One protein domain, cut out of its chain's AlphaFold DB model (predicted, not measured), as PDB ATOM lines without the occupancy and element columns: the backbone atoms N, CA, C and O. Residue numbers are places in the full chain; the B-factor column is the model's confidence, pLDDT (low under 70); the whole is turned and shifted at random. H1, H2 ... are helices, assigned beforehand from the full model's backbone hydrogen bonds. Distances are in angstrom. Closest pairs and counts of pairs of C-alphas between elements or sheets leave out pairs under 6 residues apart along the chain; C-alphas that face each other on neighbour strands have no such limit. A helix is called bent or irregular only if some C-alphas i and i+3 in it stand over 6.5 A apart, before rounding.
ATOM      1  N   SER A   2     253.839 260.544 304.152       66.56
ATOM      2  CA  SER A   2     253.016 259.354 303.820       66.56
ATOM      3  C   SER A   2     253.780 258.014 303.749       66.56
ATOM      4  O   SER A   2     253.501 257.120 304.540       66.56
ATOM      5  N   LYS A   3     254.825 257.890 302.913       68.75
ATOM      6  CA  LYS A   3     255.637 256.655 302.829       68.75
ATOM      7  C   LYS A   3     256.350 256.296 304.142       68.75
ATOM      8  O   LYS A   3     256.434 255.125 304.478       68.75
ATOM      9  N   ALA A   4     256.836 257.289 304.888       72.81
ATOM     10  CA  ALA A   4     257.498 257.069 306.174       72.81
ATOM     11  C   ALA A   4     256.500 256.624 307.256       72.81
ATOM     12  O   ALA A   4     256.764 255.648 307.944       72.81
ATOM     13  N   SER A   5     255.328 257.262 307.341       75.25
ATOM     14  CA  SER A   5     254.232 256.862 308.232       75.25
ATOM     15  C   SER A   5     253.690 255.473 307.879       75.25
ATOM     16  O   SER A   5     253.451 254.662 308.767       75.25
ATOM     17  N   HIS A   6     253.558 255.160 306.586       78.69
ATOM     18  CA  HIS A   6     253.196 253.824 306.115       78.69
ATOM     19  C   HIS A   6     254.257 252.790 306.516       78.69
ATOM     20  O   HIS A   6     253.924 251.763 307.094       78.69
ATOM     21  N   SER A   7     255.541 253.056 306.263       81.88
ATOM     22  CA  SER A   7     256.625 252.145 306.652       81.88
ATOM     23  C   SER A   7     256.794 252.005 308.166       81.88
ATOM     24  O   SER A   7     257.178 250.936 308.625       81.88
ATOM     25  N   ALA A   8     256.472 253.033 308.951       81.81
ATOM     26  CA  ALA A   8     256.445 252.957 310.410       81.81
ATOM     27  C   ALA A   8     255.339 252.029 310.925       81.81
ATOM     28  O   ALA A   8     255.570 251.282 311.872       81.81
ATOM     29  N   ARG A   9     254.157 252.060 310.293       79.44
ATOM     30  CA  ARG A   9     252.994 251.246 310.685       79.44
ATOM     31  C   ARG A   9     253.038 249.815 310.158       79.44
ATOM     32  O   ARG A   9     252.582 248.907 310.839       79.44
ATOM     33  N   PHE A  10     253.546 249.622 308.945       82.94
ATOM     34  CA  PHE A  10     253.427 248.355 308.218       82.94
ATOM     35  C   PHE A  10     254.778 247.705 307.893       82.94
ATOM     36  O   PHE A  10     254.813 246.611 307.328       82.94
ATOM     37  N   GLY A  11     255.887 248.346 308.260       83.50
ATOM     38  CA  GLY A  11     257.238 247.909 307.928       83.50
ATOM     39  C   GLY A  11     257.658 248.268 306.499       83.50
ATOM     40  O   GLY A  11     256.911 248.864 305.715       83.50
ATOM     41  N   PHE A  12     258.887 247.909 306.136       82.50
ATOM     42  CA  PHE A  12     259.404 248.064 304.774       82.50
ATOM     43  C   PHE A  12     259.936 246.737 304.231       82.50
ATOM     44  O   PHE A  12     260.360 245.862 304.982       82.50
ATOM     45  N   ARG A  13     259.882 246.570 302.907       79.88
ATOM     46  CA  ARG A  13     260.390 245.382 302.209       79.88
ATOM     47  C   ARG A  13     261.677 245.739 301.480       79.88
ATOM     48  O   ARG A  13     261.747 246.805 300.868       79.88
ATOM     49  N   VAL A  14     262.668 244.857 301.553       74.56
ATOM     50  CA  VAL A  14     263.974 245.042 300.906       74.56
ATOM     51  C   VAL A  14     263.988 244.376 299.525       74.56
ATOM     52  O   VAL A  14     264.467 244.983 298.570       74.56
ATOM     53  N   GLY A  15     263.371 243.198 299.382       62.22
ATOM     54  CA  GLY A  15     263.180 242.490 298.115       62.22
ATOM     55  C   GLY A  15     261.727 242.094 297.822       62.22
ATOM     56  O   GLY A  15     260.823 242.192 298.660       62.22
ATOM     57  N   LYS A  16     261.482 241.652 296.582       52.81
ATOM     58  CA  LYS A  16     260.174 241.145 296.134       52.81
ATOM     59  C   LYS A  16     259.987 239.723 296.677       52.81
ATOM     60  O   LYS A  16     260.712 238.826 296.274       52.81
ATOM     61  N   GLY A  17     259.015 239.538 297.571       70.81
ATOM     62  CA  GLY A  17     258.750 238.259 298.252       70.81
ATOM     63  C   GLY A  17     259.148 238.247 299.730       70.81
ATOM     64  O   GLY A  17     258.640 237.420 300.484       70.81
ATOM     65  N   ASP A  18     259.952 239.215 300.173       77.06
ATOM     66  CA  ASP A  18     260.372 239.296 301.571       77.06
ATOM     67  C   ASP A  18     259.220 239.708 302.491       77.06
ATOM     68  O   ASP A  18     258.331 240.502 302.129       77.06
ATOM     69  N   ARG A  19     259.269 239.193 303.724       80.94
ATOM     70  CA  ARG A  19     258.437 239.685 304.824       80.94
ATOM     71  C   ARG A  19     258.811 241.134 305.132       80.94
ATOM     72  O   ARG A  19     259.973 241.522 305.053       80.94
ATOM     73  N   ALA A  20     257.809 241.939 305.472       84.56
ATOM     74  CA  ALA A  20     258.040 243.323 305.860       84.56
ATOM     75  C   ALA A  20     258.835 243.371 307.173       84.56
ATOM     76  O   ALA A  20     258.439 242.757 308.165       84.56
ATOM     77  N   ILE A  21     259.943 244.109 307.168       87.12
ATOM     78  CA  ILE A  21     260.754 244.366 308.354       87.12
ATOM     79  C   ILE A  21     260.013 245.404 309.192       87.12
ATOM     80  O   ILE A  21     259.812 246.535 308.742       87.12
ATOM     81  N   GLN A  22     259.589 245.005 310.391       90.88
ATOM     82  CA  GLN A  22     258.971 245.916 311.348       90.88
ATOM     83  C   GLN A  22     260.037 246.783 312.007       90.88
ATOM     84  O   GLN A  22     261.104 246.301 312.391       90.88
ATOM     85  N   LEU A  23     259.740 248.072 312.126       85.56
ATOM     86  CA  LEU A  23     260.603 248.998 312.844       85.56
ATOM     87  C   LEU A  23     260.427 248.809 314.361       85.56
ATOM     88  O   LEU A  23     259.347 248.417 314.807       85.56
ATOM     89  N   PRO A  24     261.466 249.092 315.169       89.50
ATOM     90  CA  PRO A  24     261.345 249.061 316.620       89.50
ATOM     91  C   PRO A  24     260.191 249.955 317.110       89.50
ATOM     92  O   PRO A  24     260.006 251.048 316.562       89.50
ATOM     93  N   PRO A  25     259.462 249.568 318.176       85.94
ATOM     94  CA  PRO A  25     258.320 250.333 318.678       85.94
ATOM     95  C   PRO A  25     258.636 251.797 319.005       85.94
ATOM     96  O   PRO A  25     257.786 252.662 318.818       85.94
ATOM     97  N   THR A  26     259.864 252.086 319.446       87.56
ATOM     98  CA  THR A  26     260.352 253.446 319.721       87.56
ATOM     99  C   THR A  26     260.422 254.304 318.460       87.56
ATOM    100  O   THR A  26     260.079 255.479 318.504       87.56
ATOM    101  N   VAL A  27     260.800 253.719 317.319       82.69
ATOM    102  CA  VAL A  27     260.839 254.400 316.017       82.69
ATOM    103  C   VAL A  27     259.431 254.541 315.446       82.69
ATOM    104  O   VAL A  27     259.080 255.606 314.946       82.69
ATOM    105  N   THR A  28     258.594 253.506 315.557       84.38
ATOM    106  CA  THR A  28     257.195 253.565 315.107       84.38
ATOM    107  C   THR A  28     256.385 254.602 315.891       84.38
ATOM    108  O   THR A  28     255.606 255.340 315.287       84.38
ATOM    109  N   ALA A  29     256.618 254.733 317.203       85.62
ATOM    110  CA  ALA A  29     255.958 255.727 318.053       85.62
ATOM    111  C   ALA A  29     256.217 257.175 317.600       85.62
ATOM    112  O   ALA A  29     255.346 258.024 317.762       85.62
ATOM    113  N   LEU A  30     257.359 257.456 316.955       85.69
ATOM    114  CA  LEU A  30     257.655 258.788 316.410       85.69
ATOM    115  C   LEU A  30     256.698 259.212 315.290       85.69
ATOM    116  O   LEU A  30     256.633 260.405 315.005       85.69
ATOM    117  N   PHE A  31     255.986 258.274 314.657       85.38
ATOM    118  CA  PHE A  31     255.055 258.521 313.548       85.38
ATOM    119  C   PHE A  31     253.582 258.276 313.918       85.38
ATOM    120  O   PHE A  31     252.716 258.314 313.042       85.38
ATOM    121  N   ASP A  32     253.298 258.025 315.195       83.19
ATOM    122  CA  ASP A  32     251.954 257.834 315.730       83.19
ATOM    123  C   ASP A  32     251.514 259.105 316.465       83.19
ATOM    124  O   ASP A  32     252.119 259.493 317.463       83.19
ATOM    125  N   SER A  33     250.465 259.768 315.979       82.19
ATOM    126  CA  SER A  33     249.958 261.011 316.569       82.19
ATOM    127  C   SER A  33     249.371 260.837 317.966       82.19
ATOM    128  O   SER A  33     249.302 261.815 318.706       82.19
ATOM    129  N   THR A  34     249.011 259.614 318.361       84.44
ATOM    130  CA  THR A  34     248.571 259.319 319.733       84.44
ATOM    131  C   THR A  34     249.745 259.201 320.703       84.44
ATOM    132  O   THR A  34     249.620 259.567 321.868       84.44
ATOM    133  N   ARG A  35     250.906 258.732 320.225       85.62
ATOM    134  CA  ARG A  35     252.121 258.518 321.035       85.62
ATOM    135  C   ARG A  35     253.125 259.665 320.946       85.62
ATOM    136  O   ARG A  35     253.997 259.773 321.800       85.62
ATOM    137  N   ASN A  36     253.007 260.513 319.928       86.69
ATOM    138  CA  ASN A  36     253.826 261.702 319.716       86.69
ATOM    139  C   ASN A  36     252.941 262.937 319.432       86.69
ATOM    140  O   ASN A  36     253.014 263.519 318.340       86.69
ATOM    141  N   PRO A  37     252.077 263.334 320.388       84.25
ATOM    142  CA  PRO A  37     251.111 264.417 320.191       84.25
ATOM    143  C   PRO A  37     251.781 265.788 320.017       84.25
ATOM    144  O   PRO A  37     251.242 266.673 319.345       84.25
ATOM    145  N   ASP A  38     252.987 265.967 320.559       88.44
ATOM    146  CA  ASP A  38     253.694 267.247 320.523       88.44
ATOM    147  C   ASP A  38     254.292 267.563 319.151       88.44
ATOM    148  O   ASP A  38     254.482 268.736 318.807       88.44
ATOM    149  N   SER A  39     254.497 266.547 318.306       85.06
ATOM    150  CA  SER A  39     255.035 266.724 316.959       85.06
ATOM    151  C   SER A  39     254.139 267.618 316.100       85.06
ATOM    152  O   SER A  39     253.108 267.214 315.554       85.06
ATOM    153  N   VAL A  40     254.575 268.868 315.925       84.06
ATOM    154  CA  VAL A  40     253.914 269.865 315.067       84.06
ATOM    155  C   VAL A  40     253.822 269.367 313.620       84.06
ATOM    156  O   VAL A  40     252.853 269.661 312.919       84.06
ATOM    157  N   ILE A  41     254.810 268.586 313.170       79.31
ATOM    158  CA  ILE A  41     254.863 268.032 311.813       79.31
ATOM    159  C   ILE A  41     253.794 266.948 311.625       79.31
ATOM    160  O   ILE A  41     253.090 266.983 310.616       79.31
ATOM    161  N   LEU A  42     253.637 266.023 312.583       81.69
ATOM    162  CA  LEU A  42     252.619 264.966 312.509       81.69
ATOM    163  C   LEU A  42     251.210 265.538 312.597       81.69
ATOM    164  O   LEU A  42     250.383 265.215 311.755       81.69
ATOM    165  N   ARG A  43     250.961 266.462 313.532       83.62
ATOM    166  CA  ARG A  43     249.655 267.127 313.653       83.62
ATOM    167  C   ARG A  43     249.250 267.840 312.365       83.62
ATOM    168  O   ARG A  43     248.107 267.735 311.929       83.62
ATOM    169  N   ARG A  44     250.186 268.553 311.728       82.19
ATOM    170  CA  ARG A  44     249.938 269.186 310.422       82.19
ATOM    171  C   ARG A  44     249.699 268.148 309.330       82.19
ATOM    172  O   ARG A  44     248.796 268.343 308.525       82.19
ATOM    173  N   PHE A  45     250.486 267.074 309.294       81.38
ATOM    174  CA  PHE A  45     250.312 266.006 308.313       81.38
ATOM    175  C   PHE A  45     248.938 265.342 308.443       81.38
ATOM    176  O   PHE A  45     248.218 265.310 307.454       81.38
ATOM    177  N   ASP A  46     248.539 264.905 309.635       82.25
ATOM    178  CA  ASP A  46     247.253 264.236 309.868       82.25
ATOM    179  C   ASP A  46     246.062 265.159 309.592       82.25
ATOM    180  O   ASP A  46     245.061 264.722 309.033       82.25
ATOM    181  N   ARG A  47     246.188 266.459 309.894       82.94
ATOM    182  CA  ARG A  47     245.163 267.456 309.553       82.94
ATOM    183  C   ARG A  47     245.024 267.663 308.044       82.94
ATOM    184  O   ARG A  47     243.920 267.877 307.563       82.94
ATOM    185  N   LEU A  48     246.129 267.647 307.297       76.00
ATOM    186  CA  LEU A  48     246.132 267.929 305.856       76.00
ATOM    187  C   LEU A  48     245.913 266.676 304.995       76.00
ATOM    188  O   LEU A  48     245.416 266.788 303.878       76.00
ATOM    189  N   CYS A  49     246.285 265.491 305.485       72.19
ATOM    190  CA  CYS A  49     246.285 264.248 304.715       72.19
ATOM    191  C   CYS A  49     244.906 263.888 304.137       72.19
ATOM    192  O   CYS A  49     244.867 263.552 302.955       72.19
ATOM    193  N   PRO A  50     243.783 264.000 304.879       74.00
ATOM    194  CA  PRO A  50     242.457 263.738 304.323       74.00
ATOM    195  C   PRO A  50     242.137 264.651 303.136       74.00
ATOM    196  O   PRO A  50     241.684 264.167 302.108       74.00
ATOM    197  N   HIS A  51     242.470 265.943 303.237       64.75
ATOM    198  CA  HIS A  51     242.224 266.927 302.177       64.75
ATOM    199  C   HIS A  51     243.066 266.673 300.917       64.75
ATOM    200  O   HIS A  51     242.600 266.901 299.803       64.75
ATOM    201  N   ILE A  52     244.297 266.183 301.087       60.72
ATOM    202  CA  ILE A  52     245.175 265.796 299.973       60.72
ATOM    203  C   ILE A  52     244.678 264.496 299.325       60.72
ATOM    204  O   ILE A  52     244.698 264.377 298.104       60.72
ATOM    205  N   ALA A  53     244.220 263.530 300.129       56.38
ATOM    206  CA  ALA A  53     243.733 262.236 299.650       56.38
ATOM    207  C   ALA A  53     242.397 262.332 298.891       56.38
ATOM    208  O   ALA A  53     242.132 261.499 298.032       56.38
ATOM    209  N   THR A  54     241.574 263.348 299.178       50.22
ATOM    210  CA  THR A  54     240.308 263.612 298.474       50.22
ATOM    211  C   THR A  54     240.462 264.343 297.140       50.22
ATOM    212  O   THR A  54     239.458 264.549 296.463       50.22
ATOM    213  N   MET A  55     241.672 264.753 296.737       42.97
ATOM    214  CA  MET A  55     241.884 265.277 295.384       42.97
ATOM    215  C   MET A  55     241.614 264.142 294.386       42.97
ATOM    216  O   MET A  55     242.325 263.135 294.424       42.97
ATOM    217  N   PRO A  56     240.594 264.250 293.519       39.06
ATOM    218  CA  PRO A  56     240.236 263.152 292.640       39.06
ATOM    219  C   PRO A  56     241.363 262.932 291.630       39.06
ATOM    220  O   PRO A  56     241.579 263.745 290.734       39.06
TER     221      PRO A  56
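This is residues 2 to 56 of the 468 residues of an uncharacterized protein of Thalassiosira oceanica (UniProt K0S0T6). Picture a flat, loose arch: the long link of residues 11 to 24 runs out from H1 and folds back to short H2, and a further link leads over to H3, the longest helix, at the opposite end of the arch. H1 sits inside this arch, between the folded-back link and H3, and residues 50 to 56, of which 50 to 53 belong to H3, stick out. The printed part has 55 residues with three named helices, in the order H1, H2, H3, and no named strand; the class is all helix. The whole is loose, with a radius of gyration of the C-alphas of 13.1 A and spans of 33 by 32 by 12 A.

Begin at H1, residues 2 to 10, and look from Ala 8 to Thr 28 in H2, residues 25 to 29: their C-alphas, the closest of the two helices, are 4.8 A apart. H1 and H2 only just touch, with 3 pairs of C-alphas within 8 A. H3, residues 40 to 53, touches no helix; it is near H1, with 5 pairs of C-alphas within 10 A, and apart from H2. Each O i to N i+4 pair is within hydrogen-bond range in H1 and H2, and 8 of 10 are in H3.

Find C-alpha 2 at (253.016, 259.354, 303.820); from there H1 runs 11.9 A to C-alpha 10. H2 spans 5.9 A from Pro 25 to Ala 29. H3 starts at C-alpha 40, (253.914, 269.865, 315.067), and runs 20.0 A to C-alpha 53, (243.733, 262.236, 299.650); it is only just irregular, with C-alphas 47 and 50 standing 7.0 A apart.

The two C-alphas farthest apart are those of Gly 17 and Asp 38, 36.9 A. The link H1 to H2 is long and H2 to H3 short; the printed part has no cut. Mean pLDDT of the printed part is 77.5, with residues 2 to 3, 15 to 16 and 51 to 56 under 70.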